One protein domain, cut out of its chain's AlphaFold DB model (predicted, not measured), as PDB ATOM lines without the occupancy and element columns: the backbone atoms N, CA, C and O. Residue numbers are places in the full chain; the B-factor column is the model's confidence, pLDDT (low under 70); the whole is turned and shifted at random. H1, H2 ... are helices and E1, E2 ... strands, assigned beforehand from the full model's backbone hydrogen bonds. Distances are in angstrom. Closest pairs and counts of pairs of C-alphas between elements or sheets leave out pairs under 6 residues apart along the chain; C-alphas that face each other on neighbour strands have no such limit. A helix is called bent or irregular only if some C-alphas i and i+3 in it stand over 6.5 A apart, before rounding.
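Overview. This is residues 154 to 286 of the 286 residues of an uncharacterized protein of Ornithinicoccus hortensis (UniProt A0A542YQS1). Look for a rounded body of helices in which H4 lies nearest the middle: H3 and H5 pack beside it, short H1 crosses it, and H2, the longest helix, packs slantwise across H5. A ribbon of two antiparallel strands, E1 and E2, covers one side near H1 and the first residues of H2, while H6 and H7 lie farthest from the middle. The printed part has 133 residues, with seven named helices and two named strands in the order E1, H1 to H5, E2, H6, H7, mostly helix. It is compact, with a radius of gyration of the C-alphas of 14.2 A and spans of 42 by 32 by 32 A.

Along the chain. Find C-alpha 154 at (110.023, 113.566, 75.069); from there E1 runs to residue 160, 19.1 A. H1 is residues 171 to 176, 8.6 A. At C-alpha 183, (104.223, 100.760, 82.956), H2 begins and runs 22.6 A to residue 198. H3, residues 207 to 216, 14.9 A, is irregular: C-alphas 208 and 211 are 7.2 A apart. H4, residues 222 to 231, 15.8 A, is neither bent nor irregular, but only just: C-alphas 222 and 225 are 6.1 A apart. Then come H5, residues 236 to 246, 14.9 A; E2, residues 251 to 257, 19.1 A; H6, residues 261 to 269, 11.9 A; and H7, residues 275 to 281, 9.8 A, ending at C-alpha 281, (114.507, 122.544, 96.285).

Arrangement. Start at E1 and E2, antiparallel at 157 degrees: N 155 and O 256 are 2.9 A apart and N 254 and O 157 3.2 A, within hydrogen-bond range. Residues 180 to 181 pair briefly with residues 254 to 255 of E2, antiparallel. The closest C-alphas of E1 and H1, Ala 159 and Val 171, are 6.1 A apart. H4 is the hub. It touches H1, about perpendicular at 89 degrees, closest at C-alphas 176 and 229, 5.7 A. H2, H3 and H4 form an up-and-down bundle, each running against the one before. H2 and H3, a hairpin, only just touch, with 3 pairs of C-alphas within 8 A and residues 194 to 197 alone of H2; Gln 194 and Gln 214 are closest, 7.0 A between C-alphas. H3 and H4 are a hairpin at a shallow tilt of 18 degrees, closest at C-alphas 216 and 224, 5.7 A. H4 and H5 are another, at 22 degrees, closest at C-alphas 231 and 238, 7.1 A. H5 also touches H2 at a steep tilt of 59 degrees, closest at C-alphas 193 and 245, 5.2 A. H6 and H7 are close but not clearly touching, with C-alphas 269 and 278 closest, 6.0 A. In H1, H2, H5, H6 and H7 every O i to N i+4 pair is within hydrogen-bond range; in H3 4 of 6 are, in H4 3 of 6.

Size, cuts and confidence. The C-alphas farthest apart, Asp 203 and Gly 259, are 43.2 A apart. The printed part has no cut and no long link. Mean pLDDT of the printed part is 70.3, with residues 154 to 178, 243 to 253 and 269 to 286 under 70.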
ATOM      1  N   LYS A 154     110.010 114.934  74.541       68.19
ATOM      2  CA  LYS A 154     110.023 113.566  75.069       68.19
ATOM      3  C   LYS A 154     111.153 112.744  74.468       68.19
ATOM      4  O   LYS A 154     111.429 112.827  73.273       68.19
ATOM      5  N   ILE A 155     111.792 111.936  75.306       68.25
ATOM      6  CA  ILE A 155     112.942 111.111  74.941       68.25
ATOM      7  C   ILE A 155     112.719 109.706  75.470       68.25
ATOM      8  O   ILE A 155     112.518 109.538  76.669       68.25
ATOM      9  N   SER A 156     112.830 108.703  74.605       66.06
ATOM     10  CA  SER A 156     112.971 107.316  75.043       66.06
ATOM     11  C   SER A 156     114.418 107.035  75.440       66.06
ATOM     12  O   SER A 156     115.363 107.421  74.750       66.06
ATOM     13  N   LEU A 157     114.608 106.365  76.566       65.19
ATOM     14  CA  LEU A 157     115.910 106.049  77.134       65.19
ATOM     15  C   LEU A 157     116.021 104.551  77.343       65.19
ATOM     16  O   LEU A 157     115.094 103.916  77.842       65.19
ATOM     17  N   THR A 158     117.193 104.014  77.012       61.16
ATOM     18  CA  THR A 158     117.599 102.693  77.482       61.16
ATOM     19  C   THR A 158     118.716 102.876  78.497       61.16
ATOM     20  O   THR A 158     119.861 103.165  78.141       61.16
ATOM     21  N   ALA A 159     118.375 102.757  79.775       59.31
ATOM     22  CA  ALA A 159     119.332 102.815  80.866       59.31
ATOM     23  C   ALA A 159     119.821 101.398  81.171       59.31
ATOM     24  O   ALA A 159     119.038 100.546  81.585       59.31
ATOM     25  N   SER A 160     121.115 101.142  80.977       55.03
ATOM     26  CA  SER A 160     121.736  99.882  81.377       55.03
ATOM     27  C   SER A 160     122.745 100.069  82.505       55.03
ATOM     28  O   SER A 160     123.385 101.120  82.647       55.03
ATOM     29  N   GLN A 161     122.891  99.038  83.337       50.69
ATOM     30  CA  GLN A 161     124.004  98.963  84.274       50.69
ATOM     31  C   GLN A 161     125.281  98.676  83.472       50.69
ATOM     32  O   GLN A 161     125.377  97.674  82.769       50.69
ATOM     33  N   ILE A 162     126.282  99.557  83.554       41.72
ATOM     34  CA  ILE A 162     127.582  99.275  82.936       41.72
ATOM     35  C   ILE A 162     128.261  98.183  83.764       41.72
ATOM     36  O   ILE A 162     128.654  98.429  84.906       41.72
ATOM     37  N   MET A 163     128.414  96.997  83.179       33.84
ATOM     38  CA  MET A 163     129.228  95.916  83.735       33.84
ATOM     39  C   MET A 163     130.677  96.386  83.950       33.84
ATOM     40  O   MET A 163     131.283  96.967  83.049       33.84
ATOM     41  N   GLY A 164     131.235  96.128  85.139       34.62
ATOM     42  CA  GLY A 164     132.654  96.368  85.447       34.62
ATOM     43  C   GLY A 164     132.969  97.524  86.408       34.62
ATOM     44  O   GLY A 164     134.132  97.901  86.526       34.62
ATOM     45  N   TYR A 165     131.976  98.092  87.098       37.66
ATOM     46  CA  TYR A 165     132.206  99.043  88.190       37.66
ATOM     47  C   TYR A 165     131.326  98.706  89.401       37.66
ATOM     48  O   TYR A 165     130.112  98.599  89.256       37.66
ATOM     49  N   ASP A 166     131.929  98.641  90.594       38.12
ATOM     50  CA  ASP A 166     131.310  98.285  91.890       38.12
ATOM     51  C   ASP A 166     130.255  99.278  92.416       38.12
ATOM     52  O   ASP A 166     129.868  99.240  93.578       38.12
ATOM     53  N   ALA A 167     129.783 100.205  91.585       41.00
ATOM     54  CA  ALA A 167     128.757 101.159  91.973       41.00
ATOM     55  C   ALA A 167     127.493 100.867  91.168       41.00
ATOM     56  O   ALA A 167     127.467 101.128  89.958       41.00
ATOM     57  N   PRO A 168     126.409 100.410  91.804       43.66
ATOM     58  CA  PRO A 168     125.169 100.083  91.117       43.66
ATOM     59  C   PRO A 168     124.351 101.351  90.754       43.66
ATOM     60  O   PRO A 168     123.132 101.410  90.772       43.66
ATOM     61  N   GLY A 169     125.045 102.423  90.370       45.72
ATOM     62  CA  GLY A 169     124.515 103.771  90.193       45.72
ATOM     63  C   GLY A 169     124.173 104.150  88.757       45.72
ATOM     64  O   GLY A 169     124.222 105.330  88.451       45.72
ATOM     65  N   GLY A 170     123.918 103.214  87.842       52.47
ATOM     66  CA  GLY A 170     123.504 103.570  86.474       52.47
ATOM     67  C   GLY A 170     122.055 104.042  86.441       52.47
ATOM     68  O   GLY A 170     121.732 105.121  85.958       52.47
ATOM     69  N   VAL A 171     121.190 103.241  87.040       56.66
ATOM     70  CA  VAL A 171     119.745 103.354  86.908       56.66
ATOM     71  C   VAL A 171     119.120 104.232  87.993       56.66
ATOM     72  O   VAL A 171     118.314 105.105  87.686       56.66
ATOM     73  N   SER A 172     119.561 104.085  89.247       58.62
ATOM     74  CA  SER A 172     119.215 105.025  90.323       58.62
ATOM     75  C   SER A 172     119.657 106.447  89.983       58.62
ATOM     76  O   SER A 172     119.036 107.414  90.405       58.62
ATOM     77  N   VAL A 173     120.696 106.594  89.158       58.97
ATOM     78  CA  VAL A 173     121.057 107.877  88.564       58.97
ATOM     79  C   VAL A 173     120.001 108.347  87.575       58.97
ATOM     80  O   VAL A 173     119.544 109.464  87.741       58.97
ATOM     81  N   TRP A 174     119.565 107.550  86.602       65.25
ATOM     82  CA  TRP A 174     118.549 108.001  85.640       65.25
ATOM     83  C   TRP A 174     117.205 108.329  86.286       65.25
ATOM     84  O   TRP A 174     116.602 109.342  85.938       65.25
ATOM     85  N   ALA A 175     116.798 107.572  87.303       67.62
ATOM     86  CA  ALA A 175     115.657 107.908  88.151       67.62
ATOM     87  C   ALA A 175     115.777 109.323  88.767       67.62
ATOM     88  O   ALA A 175     114.825 110.104  88.775       67.62
ATOM     89  N   ARG A 176     116.984 109.718  89.206       63.78
ATOM     90  CA  ARG A 176     117.286 111.083  89.699       63.78
ATOM     91  C   ARG A 176     117.267 112.153  88.604       63.78
ATOM     92  O   ARG A 176     117.229 113.329  88.930       63.78
ATOM     93  N   TYR A 177     117.247 111.768  87.331       64.06
ATOM     94  CA  TYR A 177     117.080 112.658  86.174       64.06
ATOM     95  C   TYR A 177     115.691 112.516  85.542       64.06
ATOM     96  O   TYR A 177     115.519 112.764  84.356       64.06
ATOM     97  N   GLY A 178     114.683 112.112  86.316       67.06
ATOM     98  CA  GLY A 178     113.292 112.161  85.872       67.06
ATOM     99  C   GLY A 178     112.949 111.104  84.826       67.06
ATOM    100  O   GLY A 178     111.906 111.220  84.189       67.06
ATOM    101  N   PHE A 179     113.800 110.087  84.662       75.62
ATOM    102  CA  PHE A 179     113.464 108.892  83.904       75.62
ATOM    103  C   PHE A 179     112.287 108.184  84.565       75.62
ATOM    104  O   PHE A 179     112.315 107.899  85.765       75.62
ATOM    105  N   ILE A 180     111.281 107.885  83.759       79.06
ATOM    106  CA  ILE A 180     110.092 107.148  84.149       79.06
ATOM    107  C   ILE A 180     110.089 105.848  83.331       79.06
ATOM    108  O   ILE A 180     110.073 105.931  82.100       79.06
ATOM    109  N   PRO A 181     110.144 104.663  83.965       77.56
ATOM    110  CA  PRO A 181     110.052 103.395  83.251       77.56
ATOM    111  C   PRO A 181     108.668 103.234  82.614       77.56
ATOM    112  O   PRO A 181     107.683 103.799  83.091       77.56
ATOM    113  N   ASP A 182     108.583 102.433  81.555       79.81
ATOM    114  CA  ASP A 182     107.282 102.062  80.992       79.81
ATOM    115  C   ASP A 182     106.458 101.262  82.022       79.81
ATOM    116  O   ASP A 182     107.019 100.572  82.877       79.81
ATOM    117  N   ALA A 183     105.124 101.328  81.943       82.69
ATOM    118  CA  ALA A 183     104.223 100.760  82.956       82.69
ATOM    119  C   ALA A 183     104.471  99.264  83.229       82.69
ATOM    120  O   ALA A 183     104.545  98.848  84.384       82.69
ATOM    121  N   ASP A 184     104.694  98.467  82.181       83.06
ATOM    122  CA  ASP A 184     105.000  97.036  82.314       83.06
ATOM    123  C   ASP A 184     106.320  96.794  83.054       83.06
ATOM    124  O   ASP A 184     106.461  95.839  83.822       83.06
ATOM    125  N   GLN A 185     107.314  97.652  82.814       78.81
ATOM    126  CA  GLN A 185     108.599  97.566  83.490       78.81
ATOM    127  C   GLN A 185     108.482  98.001  84.949       78.81
ATOM    128  O   GLN A 185     109.033  97.325  85.818       78.81
ATOM    129  N   TRP A 186     107.718  99.060  85.225       84.69
ATOM    130  CA  TRP A 186     107.402  99.462  86.589       84.69
ATOM    131  C   TRP A 186     106.689  98.347  87.358       84.69
ATOM    132  O   TRP A 186     107.119  98.016  88.457       84.69
ATOM    133  N   GLY A 187     105.684  97.697  86.762       85.94
ATOM    134  CA  GLY A 187     104.973  96.577  87.385       85.94
ATOM    135  C   GLY A 187     105.912  95.442  87.805       85.94
ATOM    136  O   GLY A 187     105.895  95.018  88.958       85.94
ATOM    137  N   ARG A 188     106.821  95.014  86.918       83.38
ATOM    138  CA  ARG A 188     107.830  93.988  87.253       83.38
ATOM    139  C   ARG A 188     108.771  94.425  88.375       83.38
ATOM    140  O   ARG A 188     109.086  93.634  89.266       83.38
ATOM    141  N   MET A 189     109.226  95.678  88.338       79.88
ATOM    142  CA  MET A 189     110.097  96.235  89.376       79.88
ATOM    143  C   MET A 189     109.389  96.304  90.724       79.88
ATOM    144  O   MET A 189     109.986  95.980  91.747       79.88
ATOM    145  N   ARG A 190     108.117  96.697  90.716       85.94
ATOM    146  CA  ARG A 190     107.264  96.774  91.890       85.94
ATOM    147  C   ARG A 190     107.120  95.411  92.552       85.94
ATOM    148  O   ARG A 190     107.422  95.276  93.734       85.94
ATOM    149  N   ASP A 191     106.758  94.397  91.775       85.94
ATOM    150  CA  ASP A 191     106.541  93.043  92.284       85.94
ATOM    151  C   ASP A 191     107.847  92.434  92.832       85.94
ATOM    152  O   ASP A 191     107.873  91.878  93.933       85.94
ATOM    153  N   SER A 192     108.964  92.607  92.115       82.75
ATOM    154  CA  SER A 192     110.299  92.187  92.575       82.75
ATOM    155  C   SER A 192     110.728  92.930  93.847       82.75
ATOM    156  O   SER A 192     111.247  92.323  94.789       82.75
ATOM    157  N   GLY A 193     110.475  94.239  93.907       82.25
ATOM    158  CA  GLY A 193     110.795  95.080  95.052       82.25
ATOM    159  C   GLY A 193     110.036  94.659  96.309       82.25
ATOM    160  O   GLY A 193     110.647  94.475  97.362       82.25
ATOM    161  N   GLN A 194     108.729  94.405  96.190       85.94
ATOM    162  CA  GLN A 194     107.895  93.902  97.286       85.94
ATOM    163  C   GLN A 194     108.386  92.546  97.812       85.94
ATOM    164  O   GLN A 194     108.519  92.370  99.025       85.94
ATOM    165  N   GLN A 195     108.704  91.603  96.919       85.81
ATOM    166  CA  GLN A 195     109.227  90.287  97.303       85.81
ATOM    167  C   GLN A 195     110.542  90.403  98.082       85.81
ATOM    168  O   GLN A 195     110.733  89.733  99.097       85.81
ATOM    169  N   ARG A 196     111.445  91.281  97.635       82.44
ATOM    170  CA  ARG A 196     112.749  91.495  98.277       82.44
ATOM    171  C   ARG A 196     112.629  92.190  99.620       82.44
ATOM    172  O   ARG A 196     113.313  91.788 100.553       82.44
ATOM    173  N   LEU A 197     111.743  93.179  99.737       84.38
ATOM    174  CA  LEU A 197     111.452  93.824 101.016       84.38
ATOM    175  C   LEU A 197     110.931  92.827 102.052       84.38
ATOM    176  O   LEU A 197     111.354  92.876 103.202       84.38
ATOM    177  N   ALA A 198     110.051  91.909 101.647       85.06
ATOM    178  CA  ALA A 198     109.526  90.874 102.533       85.06
ATOM    179  C   ALA A 198     110.601  89.870 102.988       85.06
ATOM    180  O   ALA A 198     110.469  89.270 104.053       85.06
ATOM    181  N   ALA A 199     111.663  89.697 102.195       84.69
ATOM    182  CA  ALA A 199     112.773  88.792 102.477       84.69
ATOM    183  C   ALA A 199     113.941  89.450 103.239       84.69
ATOM    184  O   ALA A 199     114.949  88.785 103.484       84.69
ATOM    185  N   LEU A 200     113.845  90.738 103.597       81.06
ATOM    186  CA  LEU A 200     114.918  91.424 104.315       81.06
ATOM    187  C   LEU A 200     115.111  90.849 105.732       81.06
ATOM    188  O   LEU A 200     114.128  90.601 106.437       81.06
ATOM    189  N   PRO A 201     116.368  90.688 106.187       80.00
ATOM    190  CA  PRO A 201     116.666  90.351 107.575       80.00
ATOM    191  C   PRO A 201     116.068  91.370 108.554       80.00
ATOM    192  O   PRO A 201     115.985  92.564 108.260       80.00
ATOM    193  N   GLN A 202     115.674  90.916 109.748       72.25
ATOM    194  CA  GLN A 202     115.072  91.799 110.760       72.25
ATOM    195  C   GLN A 202     116.031  92.883 111.285       72.25
ATOM    196  O   GLN A 202     115.576  93.895 111.825       72.25
ATOM    197  N   ASP A 203     117.334  92.663 111.143       73.56
ATOM    198  CA  ASP A 203     118.440  93.535 111.531       73.56
ATOM    199  C   ASP A 203     118.998  94.366 110.362       73.56
ATOM    200  O   ASP A 203     120.038  95.003 110.509       73.56
ATOM    201  N   ALA A 204     118.313  94.408 109.213       73.44
ATOM    202  CA  ALA A 204     118.716  95.260 108.100       73.44
ATOM    203  C   ALA A 204     118.767  96.739 108.528       73.44
ATOM    204  O   ALA A 204     117.775  97.288 109.018       73.44
ATOM    205  N   GLY A 205     119.893  97.413 108.278       70.69
ATOM    206  CA  GLY A 205     120.133  98.810 108.677       70.69
ATOM    207  C   GLY A 205     119.306  99.866 107.930       70.69
ATOM    208  O   GLY A 205     119.561 101.056 108.041       70.69
ATOM    209  N   ILE A 206     118.266  99.446 107.203       78.00
ATOM    210  CA  ILE A 206     117.285 100.317 106.537       78.00
ATOM    211  C   ILE A 206     115.880 100.205 107.135       78.00
ATOM    212  O   ILE A 206     114.899 100.609 106.508       78.00
ATOM    213  N   ARG A 207     115.751  99.615 108.329       79.69
ATOM    214  CA  ARG A 207     114.457  99.287 108.945       79.69
ATOM    215  C   ARG A 207     113.515 100.483 109.067       79.69
ATOM    216  O   ARG A 207     112.318 100.335 108.835       79.69
ATOM    217  N   GLU A 208     114.048 101.659 109.380       83.19
ATOM    218  CA  GLU A 208     113.277 102.906 109.474       83.19
ATOM    219  C   GLU A 208     112.668 103.352 108.134       83.19
ATOM    220  O   GLU A 208     111.634 104.015 108.110       83.19
ATOM    221  N   HIS A 209     113.243 102.916 107.013       82.00
ATOM    222  CA  HIS A 209     112.786 103.257 105.668       82.00
ATOM    223  C   HIS A 209     111.838 102.218 105.059       82.00
ATOM    224  O   HIS A 209     111.240 102.484 104.016       82.00
ATOM    225  N   ILE A 210     111.660 101.050 105.690       83.81
ATOM    226  CA  ILE A 210     110.779  99.983 105.185       83.81
ATOM    227  C   ILE A 210     109.347 100.480 104.917       83.81
ATOM    228  O   ILE A 210     108.844 100.181 103.833       83.81
ATOM    229  N   PRO A 211     108.685 101.257 105.802       85.88
ATOM    230  CA  PRO A 211     107.334 101.754 105.528       85.88
ATOM    231  C   PRO A 211     107.267 102.646 104.281       85.88
ATOM    232  O   PRO A 211     106.367 102.495 103.457       85.88
ATOM    233  N   ALA A 212     108.254 103.531 104.101       84.31
ATOM    234  CA  ALA A 212     108.340 104.397 102.927       84.31
ATOM    235  C   ALA A 212     108.574 103.583 101.644       84.31
ATOM    236  O   ALA A 212     107.926 103.821 100.628       84.31
ATOM    237  N   LEU A 213     109.456 102.579 101.700       83.75
ATOM    238  CA  LEU A 213     109.702 101.661 100.587       83.75
ATOM    239  C   LEU A 213     108.439 100.876 100.217       83.75
ATOM    240  O   LEU A 213     108.106 100.779  99.039       83.75
ATOM    241  N   GLN A 214     107.710 100.355 101.205       85.94
ATOM    242  CA  GLN A 214     106.446  99.652 100.983       85.94
ATOM    243  C   GLN A 214     105.409 100.547 100.305       85.94
ATOM    244  O   GLN A 214     104.785 100.108  99.345       85.94
ATOM    245  N   GLN A 215     105.258 101.794 100.761       88.00
ATOM    246  CA  GLN A 215     104.332 102.749 100.155       88.00
ATOM    247  C   GLN A 215     104.692 103.035  98.692       88.00
ATOM    248  O   GLN A 215     103.822 102.996  97.827       88.00
ATOM    249  N   ILE A 216     105.975 103.261  98.399       86.00
ATOM    250  CA  ILE A 216     106.465 103.480  97.032       86.00
ATOM    251  C   ILE A 216     106.128 102.293  96.126       86.00
ATOM    252  O   ILE A 216     105.643 102.482  95.017       86.00
ATOM    253  N   TYR A 217     106.357 101.062  96.590       85.94
ATOM    254  CA  TYR A 217     106.037  99.872  95.802       85.94
ATOM    255  C   TYR A 217     104.551  99.499  95.824       85.94
ATOM    256  O   TYR A 217     104.178  98.497  95.229       85.94
ATOM    257  N   GLN A 218     103.679 100.232  96.508       88.50
ATOM    258  CA  GLN A 218     102.229 100.073  96.350       88.50
ATOM    259  C   GLN A 218     101.669 101.016  95.284       88.50
ATOM    260  O   GLN A 218     100.561 100.793  94.804       88.50
ATOM    261  N   ASP A 219     102.438 102.031  94.893       89.00
ATOM    262  CA  ASP A 219     102.039 102.995  93.879       89.00
ATOM    263  C   ASP A 219     102.101 102.375  92.473       89.00
ATOM    264  O   ASP A 219     103.078 101.729  92.074       89.00
ATOM    265  N   GLU A 220     101.020 102.541  91.717       89.50
ATOM    266  CA  GLU A 220     100.917 102.063  90.340       89.50
ATOM    267  C   GLU A 220     101.542 103.040  89.344       89.50
ATOM    268  O   GLU A 220     101.893 102.627  88.239       89.50
ATOM    269  N   ASP A 221     101.714 104.312  89.724       88.25
ATOM    270  CA  ASP A 221     102.336 105.319  88.875       88.25
ATOM    271  C   ASP A 221     103.857 105.082  88.806       88.25
ATOM    272  O   ASP A 221     104.549 105.151  89.828       88.25
ATOM    273  N   PRO A 222     104.435 104.872  87.608       83.56
ATOM    274  CA  PRO A 222     105.883 104.776  87.429       83.56
ATOM    275  C   PRO A 222     106.674 105.993  87.949       83.56
ATOM    276  O   PRO A 222     107.881 105.890  88.198       83.56
ATOM    277  N   LYS A 223     106.023 107.150  88.156       81.19
ATOM    278  CA  LYS A 223     106.611 108.318  88.833       81.19
ATOM    279  C   LYS A 223     107.013 108.035  90.284       81.19
ATOM    280  O   LYS A 223     107.887 108.742  90.787       81.19
ATOM    281  N   ALA A 224     106.493 106.991  90.932       81.94
ATOM    282  CA  ALA A 224     106.904 106.553  92.270       81.94
ATOM    283  C   ALA A 224     108.394 106.169  92.369       81.94
ATOM    284  O   ALA A 224     108.988 106.161  93.449       81.94
ATOM    285  N   LEU A 225     109.067 105.962  91.237       78.44
ATOM    286  CA  LEU A 225     110.519 105.825  91.190       78.44
ATOM    287  C   LEU A 225     111.265 107.093  91.679       78.44
ATOM    288  O   LEU A 225     112.389 107.006  92.175       78.44
ATOM    289  N   ARG A 226     110.647 108.277  91.574       77.88
ATOM    290  CA  ARG A 226     111.207 109.562  92.025       77.88
ATOM    291  C   ARG A 226     111.432 109.614  93.545       77.88
ATOM    292  O   ARG A 226     112.583 109.806  93.943       77.88
ATOM    293  N   PRO A 227     110.422 109.413  94.415       76.44
ATOM    294  CA  PRO A 227     110.637 109.382  95.865       76.44
ATOM    295  C   PRO A 227     111.611 108.278  96.294       76.44
ATOM    296  O   PRO A 227     112.405 108.476  97.212       76.44
ATOM    297  N   LEU A 228     111.650 107.159  95.573       75.62
ATOM    298  CA  LEU A 228     112.628 106.100  95.816       75.62
ATOM    299  C   LEU A 228     114.069 106.546  95.551       75.62
ATOM    300  O   LEU A 228     114.985 106.251  96.322       75.62
ATOM    301  N   ALA A 229     114.275 107.291  94.466       74.19
ATOM    302  CA  ALA A 229     115.563 107.875  94.133       74.19
ATOM    303  C   ALA A 229     116.042 108.891  95.183       74.19
ATOM    304  O   ALA A 229     117.252 108.964  95.412       74.19
ATOM    305  N   LEU A 230     115.121 109.626  95.824       74.25
ATOM    306  CA  LEU A 230     115.415 110.537  96.941       74.25
ATOM    307  C   LEU A 230     115.824 109.785  98.197       74.25
ATOM    308  O   LEU A 230     116.805 110.149  98.840       74.25
ATOM    309  N   LEU A 231     115.106 108.714  98.519       75.38
ATOM    310  CA  LEU A 231     115.420 107.866  99.659       75.38
ATOM    311  C   LEU A 231     116.841 107.293  99.531       75.38
ATOM    312  O   LEU A 231     117.659 107.430 100.435       75.38
ATOM    313  N   ALA A 232     117.197 106.801  98.340       74.00
ATOM    314  CA  ALA A 232     118.551 106.347  98.008       74.00
ATOM    315  C   ALA A 232     119.634 107.446  98.044       74.00
ATOM    316  O   ALA A 232     120.793 107.167  97.734       74.00
ATOM    317  N   MET A 233     119.290 108.710  98.300       72.38
ATOM    318  CA  MET A 233     120.256 109.802  98.452       72.38
ATOM    319  C   MET A 233     120.558 110.142  99.911       72.38
ATOM    320  O   MET A 233     121.512 110.881 100.141       72.38
ATOM    321  N   GLN A 234     119.791 109.615 100.868       72.69
ATOM    322  CA  GLN A 234     119.944 109.951 102.285       72.69
ATOM    323  C   GLN A 234     121.222 109.357 102.895       72.69
ATOM    324  O   GLN A 234     121.909 110.039 103.650       72.69
ATOM    325  N   SER A 235     121.601 108.129 102.525       70.88
ATOM    326  CA  SER A 235     122.860 107.509 102.960       70.88
ATOM    327  C   SER A 235     123.374 106.473 101.954       70.88
ATOM    328  O   SER A 235     122.642 106.026 101.068       70.88
ATOM    329  N   VAL A 236     124.653 106.092 102.074       70.25
ATOM    330  CA  VAL A 236     125.265 105.031 101.248       70.25
ATOM    331  C   VAL A 236     124.591 103.685 101.518       70.25
ATOM    332  O   VAL A 236     124.250 102.977 100.578       70.25
ATOM    333  N   GLU A 237     124.324 103.382 102.784       72.44
ATOM    334  CA  GLU A 237     123.660 102.152 103.216       72.44
ATOM    335  C   GLU A 237     122.244 102.028 102.634       72.44
ATOM    336  O   GLU A 237     121.885 100.995 102.065       72.44
ATOM    337  N   VAL A 238     121.455 103.107 102.677       74.12
ATOM    338  CA  VAL A 238     120.122 103.141 102.057       74.12
ATOM    339  C   VAL A 238     120.231 103.014 100.542       74.12
ATOM    340  O   VAL A 238     119.457 102.283  99.927       74.12
ATOM    341  N   ALA A 239     121.214 103.677  99.928       71.88
ATOM    342  CA  ALA A 239     121.449 103.576  98.495       71.88
ATOM    343  C   ALA A 239     121.742 102.136  98.061       71.88
ATOM    344  O   ALA A 239     121.183 101.697  97.058       71.88
ATOM    345  N   GLU A 240     122.584 101.403  98.792       71.50
ATOM    346  CA  GLU A 240     122.938 100.010  98.497       71.50
ATOM    347  C   GLU A 240     121.716  99.093  98.552       71.50
ATOM    348  O   GLU A 240     121.481  98.332  97.613       71.50
ATOM    349  N   HIS A 241     120.880  99.228  99.582       71.56
ATOM    350  CA  HIS A 241     119.675  98.415  99.724       71.56
ATOM    351  C   HIS A 241     118.599  98.782  98.703       71.56
ATOM    352  O   HIS A 241     118.081  97.900  98.023       71.56
ATOM    353  N   VAL A 242     118.292 100.072  98.525       72.12
ATOM    354  CA  VAL A 242     117.340 100.526  97.495       72.12
ATOM    355  C   VAL A 242     117.778 100.027  96.126       72.12
ATOM    356  O   VAL A 242     116.970  99.551  95.339       72.12
ATOM    357  N   THR A 243     119.075 100.071  95.861       66.12
ATOM    358  CA  THR A 243     119.637  99.597  94.609       66.12
ATOM    359  C   THR A 243     119.566  98.071  94.463       66.12
ATOM    360  O   THR A 243     119.192  97.586  93.396       66.12
ATOM    361  N   ALA A 244     119.867  97.306  95.513       62.31
ATOM    362  CA  ALA A 244     119.733  95.848  95.522       62.31
ATOM    363  C   ALA A 244     118.273  95.378  95.360       62.31
ATOM    364  O   ALA A 244     118.019  94.277  94.864       62.31
ATOM    365  N   VAL A 245     117.317  96.217  95.768       64.06
ATOM    366  CA  VAL A 245     115.877  95.986  95.615       64.06
ATOM    367  C   VAL A 245     115.384  96.433  94.227       64.06
ATOM    368  O   VAL A 245     114.546  95.754  93.643       64.06
ATOM    369  N   LEU A 246     115.947  97.506  93.658       61.56
ATOM    370  CA  LEU A 246     115.565  98.062  92.354       61.56
ATOM    371  C   LEU A 246     116.177  97.351  91.134       61.56
ATOM    372  O   LEU A 246     115.506  97.205  90.120       61.56
ATOM    373  N   LEU A 247     117.464  96.983  91.163       55.22
ATOM    374  CA  LEU A 247     118.285  96.837  89.942       55.22
ATOM    375  C   LEU A 247     118.562  95.409  89.481       55.22
ATOM    376  O   LEU A 247     119.598  95.140  88.873       55.22
ATOM    377  N   VAL A 248     117.659  94.477  89.755       56.22
ATOM    378  CA  VAL A 248     117.884  93.085  89.329       56.22
ATOM    379  C   VAL A 248     117.720  92.923  87.815       56.22
ATOM    380  O   VAL A 248     118.372  92.062  87.229       56.22
ATOM    381  N   ASP A 249     116.989  93.831  87.165       53.72
ATOM    382  CA  ASP A 249     116.925  93.919  85.708       53.72
ATOM    383  C   ASP A 249     117.882  94.986  85.175       53.72
ATOM    384  O   ASP A 249     117.779  96.173  85.488       53.72
ATOM    385  N   GLN A 250     118.827  94.550  84.341       54.69
ATOM    386  CA  GLN A 250     119.973  95.354  83.906       54.69
ATOM    387  C   GLN A 250     119.684  96.291  82.728       54.69
ATOM    388  O   GLN A 250     120.567  97.062  82.360       54.69
ATOM    389  N   ASN A 251     118.474  96.246  82.154       60.00
ATOM    390  CA  ASN A 251     118.076  97.044  80.995       60.00
ATOM    391  C   ASN A 251     116.702  97.673  81.218       60.00
ATOM    392  O   ASN A 251     115.684  96.982  81.265       60.00
ATOM    393  N   TRP A 252     116.687  98.991  81.388       66.44
ATOM    394  CA  TRP A 252     115.475  99.767  81.607       66.44
ATOM    395  C   TRP A 252     115.129 100.553  80.366       66.44
ATOM    396  O   TRP A 252     115.972 101.279  79.848       66.44
ATOM    397  N   ILE A 253     113.894 100.402  79.909       69.19
ATOM    398  CA  ILE A 253     113.292 101.166  78.832       69.19
ATOM    399  C   ILE A 253     112.222 102.050  79.462       69.19
ATOM    400  O   ILE A 253     111.447 101.638  80.327       69.19
ATOM    401  N   GLY A 254     112.248 103.312  79.083       72.69
ATOM    402  CA  GLY A 254     111.327 104.294  79.612       72.69
ATOM    403  C   GLY A 254     111.545 105.622  78.941       72.69
ATOM    404  O   GLY A 254     112.219 105.718  77.910       72.69
ATOM    405  N   THR A 255     110.984 106.667  79.531       75.12
ATOM    406  CA  THR A 255     110.986 107.987  78.919       75.12
ATOM    407  C   THR A 255     111.369 109.078  79.905       75.12
ATOM    408  O   THR A 255     111.136 108.979  81.107       75.12
ATOM    409  N   ILE A 256     111.982 110.134  79.381       76.62
ATOM    410  CA  ILE A 256     112.022 111.441  80.024       76.62
ATOM    411  C   ILE A 256     111.048 112.334  79.269       76.62
ATOM    412  O   ILE A 256     111.181 112.517  78.056       76.62
ATOM    413  N   ASP A 257     110.087 112.893  79.993       76.19
ATOM    414  CA  ASP A 257     109.210 113.944  79.494       76.19
ATOM    415  C   ASP A 257     109.831 115.304  79.838       76.19
ATOM    416  O   ASP A 257     109.867 115.710  80.993       76.19
ATOM    417  N   LEU A 258     110.396 115.982  78.844       75.00
ATOM    418  CA  LEU A 258     110.940 117.338  78.970       75.00
ATOM    419  C   LEU A 258     109.852 118.418  78.871       75.00
ATOM    420  O   LEU A 258     110.107 119.576  79.208       75.00
ATOM    421  N   GLY A 259     108.658 118.056  78.393       70.44
ATOM    422  CA  GLY A 259     107.483 118.919  78.370       70.44
ATOM    423  C   GLY A 259     106.803 119.033  79.735       70.44
ATOM    424  O   GLY A 259     106.204 120.069  80.016       70.44
ATOM    425  N   ASP A 260     106.925 118.014  80.593       78.88
ATOM    426  CA  ASP A 260     106.441 118.031  81.978       78.88
ATOM    427  C   ASP A 260     107.292 118.995  82.841       78.88
ATOM    428  O   ASP A 260     108.474 118.727  83.092       78.88
ATOM    429  N   PRO A 261     106.724 120.111  83.348       78.62
ATOM    430  CA  PRO A 261     107.453 121.058  84.190       78.62
ATOM    431  C   PRO A 261     108.019 120.423  85.465       78.62
ATOM    432  O   PRO A 261     109.071 120.841  85.952       78.62
ATOM    433  N   GLU A 262     107.345 119.407  86.005       76.06
ATOM    434  CA  GLU A 262     107.780 118.686  87.199       76.06
ATOM    435  C   GLU A 262     109.016 117.831  86.892       76.06
ATOM    436  O   GLU A 262     110.023 117.901  87.602       76.06
ATOM    437  N   ALA A 263     108.980 117.088  85.782       73.69
ATOM    438  CA  ALA A 263     110.124 116.328  85.286       73.69
ATOM    439  C   ALA A 263     111.308 117.249  84.946       73.69
ATOM    440  O   ALA A 263     112.456 116.951  85.282       73.69
ATOM    441  N   ARG A 264     111.039 118.413  84.348       75.00
ATOM    442  CA  ARG A 264     112.070 119.394  83.997       75.00
ATOM    443  C   ARG A 264     112.712 120.033  85.221       75.00
ATOM    444  O   ARG A 264     113.938 120.176  85.271       75.00
ATOM    445  N   ARG A 265     111.921 120.361  86.244       75.62
ATOM    446  CA  ARG A 265     112.439 120.802  87.546       75.62
ATOM    447  C   ARG A 265     113.304 119.713  88.175       75.62
ATOM    448  O   ARG A 265     114.408 120.008  88.623       75.62
ATOM    449  N   TRP A 266     112.859 118.460  88.141       73.56
ATOM    450  CA  TRP A 266     113.611 117.321  88.669       73.56
ATOM    451  C   TRP A 266     114.999 117.177  88.017       73.56
ATOM    452  O   TRP A 266     116.012 117.097  88.712       73.56
ATOM    453  N   ILE A 267     115.060 117.236  86.681       72.25
ATOM    454  CA  ILE A 267     116.297 117.137  85.884       72.25
ATOM    455  C   ILE A 267     117.275 118.278  86.173       72.25
ATOM    456  O   ILE A 267     118.483 118.056  86.278       72.25
ATOM    457  N   THR A 268     116.768 119.507  86.254       70.00
ATOM    458  CA  THR A 268     117.606 120.711  86.365       70.00
ATOM    459  C   THR A 268     118.117 120.943  87.786       70.00
ATOM    460  O   THR A 268     119.236 121.424  87.961       70.00
ATOM    461  N   THR A 269     117.342 120.547  88.798       68.56
ATOM    462  CA  THR A 269     117.666 120.779  90.213       68.56
ATOM    463  C   THR A 269     118.723 119.799  90.736       68.56
ATOM    464  O   THR A 269     119.497 120.140  91.630       68.56
ATOM    465  N   TYR A 270     118.803 118.578  90.197       59.94
ATOM    466  CA  TYR A 270     119.743 117.572  90.696       59.94
ATOM    467  C   TYR A 270     121.202 117.919  90.348       59.94
ATOM    468  O   TYR A 270     121.638 117.822  89.197       59.94
ATOM    469  N   VAL A 271     121.995 118.273  91.369       54.16
ATOM    470  CA  VAL A 271     123.449 118.492  91.272       54.16
ATOM    471  C   VAL A 271     124.170 117.526  92.210       54.16
ATOM    472  O   VAL A 271     123.918 117.496  93.416       54.16
ATOM    473  N   ARG A 272     125.092 116.712  91.677       50.75
ATOM    474  CA  ARG A 272     125.901 115.796  92.499       50.75
ATOM    475  C   ARG A 272     126.677 116.594  93.554       50.75
ATOM    476  O   ARG A 272     127.366 117.543  93.206       50.75
ATOM    477  N   GLY A 273     126.623 116.145  94.809       47.94
ATOM    478  CA  GLY A 273     127.367 116.751  95.920       47.94
ATOM    479  C   GLY A 273     126.590 117.811  96.700       47.94
ATOM    480  O   GLY A 273     127.117 118.317  97.680       47.94
ATOM    481  N   ASN A 274     125.346 118.106  96.308       61.56
ATOM    482  CA  ASN A 274     124.468 118.994  97.064       61.56
ATOM    483  C   ASN A 274     123.082 118.364  97.268       61.56
ATOM    484  O   ASN A 274     122.057 118.883  96.829       61.56
ATOM    485  N   THR A 275     123.081 117.179  97.887       62.19
ATOM    486  CA  THR A 275     121.865 116.425  98.223       62.19
ATOM    487  C   THR A 275     120.900 117.268  99.054       62.19
ATOM    488  O   THR A 275     119.707 117.247  98.781       62.19
ATOM    489  N   GLU A 276     121.403 118.051 100.009       63.09
ATOM    490  CA  GLU A 276     120.577 118.910 100.863       63.09
ATOM    491  C   GLU A 276     119.871 120.013 100.072       63.09
ATOM    492  O   GLU A 276     118.655 120.146 100.184       63.09
ATOM    493  N   ALA A 277     120.578 120.756  99.208       62.31
ATOM    494  CA  ALA A 277     119.922 121.771  98.383       62.31
ATOM    495  C   ALA A 277     118.950 121.156  97.374       62.31
ATOM    496  O   ALA A 277     117.928 121.764  97.075       62.31
ATOM    497  N   PHE A 278     119.237 119.953  96.866       65.25
ATOM    498  CA  PHE A 278     118.302 119.238  96.003       65.25
ATOM    499  C   PHE A 278     117.025 118.844  96.754       65.25
ATOM    500  O   PHE A 278     115.933 119.136  96.276       65.25
ATOM    501  N   LEU A 279     117.143 118.237  97.940       66.56
ATOM    502  CA  LEU A 279     115.994 117.858  98.769       66.56
ATOM    503  C   LEU A 279     115.166 119.086  99.176       66.56
ATOM    504  O   LEU A 279     113.947 119.086  99.001       66.56
ATOM    505  N   ALA A 280     115.827 120.171  99.595       66.50
ATOM    506  CA  ALA A 280     115.179 121.441  99.911       66.50
ATOM    507  C   ALA A 280     114.458 122.042  98.692       66.50
ATOM    508  O   ALA A 280     113.300 122.450  98.780       66.50
ATOM    509  N   ALA A 281     115.101 122.046  97.522       63.28
ATOM    510  CA  ALA A 281     114.507 122.544  96.285       63.28
ATOM    511  C   ALA A 281     113.371 121.656  95.757       63.28
ATOM    512  O   ALA A 281     112.537 122.142  94.994       63.28
ATOM    513  N   MET A 282     113.295 120.393  96.175       67.50
ATOM    514  CA  MET A 282     112.165 119.503  95.905       67.50
ATOM    515  C   MET A 282     111.056 119.590  96.966       67.50
ATOM    516  O   MET A 282     110.035 118.924  96.819       67.50
ATOM    517  N   GLY A 283     111.208 120.434  97.996       61.72
ATOM    518  CA  GLY A 283     110.216 120.598  99.064       61.72
ATOM    519  C   GLY A 283     110.140 119.404 100.017       61.72
ATOM    520  O   GLY A 283     109.115 119.196 100.662       61.72
ATOM    521  N   VAL A 284     111.204 118.605 100.085       61.03
ATOM    522  CA  VAL A 284     111.295 117.430 100.950       61.03
ATOM    523  C   VAL A 284     111.932 117.883 102.257       61.03
ATOM    524  O   VAL A 284     113.152 118.016 102.347       61.03
ATOM    525  N   ASN A 285     111.096 118.183 103.249       47.09
ATOM    526  CA  ASN A 285     111.562 118.429 104.612       47.09
ATOM    527  C   ASN A 285     112.050 117.101 105.210       47.09
ATOM    528  O   ASN A 285     111.350 116.093 105.089       47.09
ATOM    529  N   GLN A 286     113.254 117.112 105.789       48.84
ATOM    530  CA  GLN A 286     113.777 116.002 106.596       48.84
ATOM    531  C   GLN A 286     112.981 115.851 107.890       48.84
ATOM    532  O   GLN A 286     112.581 116.897 108.454       48.84
TER     533      GLN A 286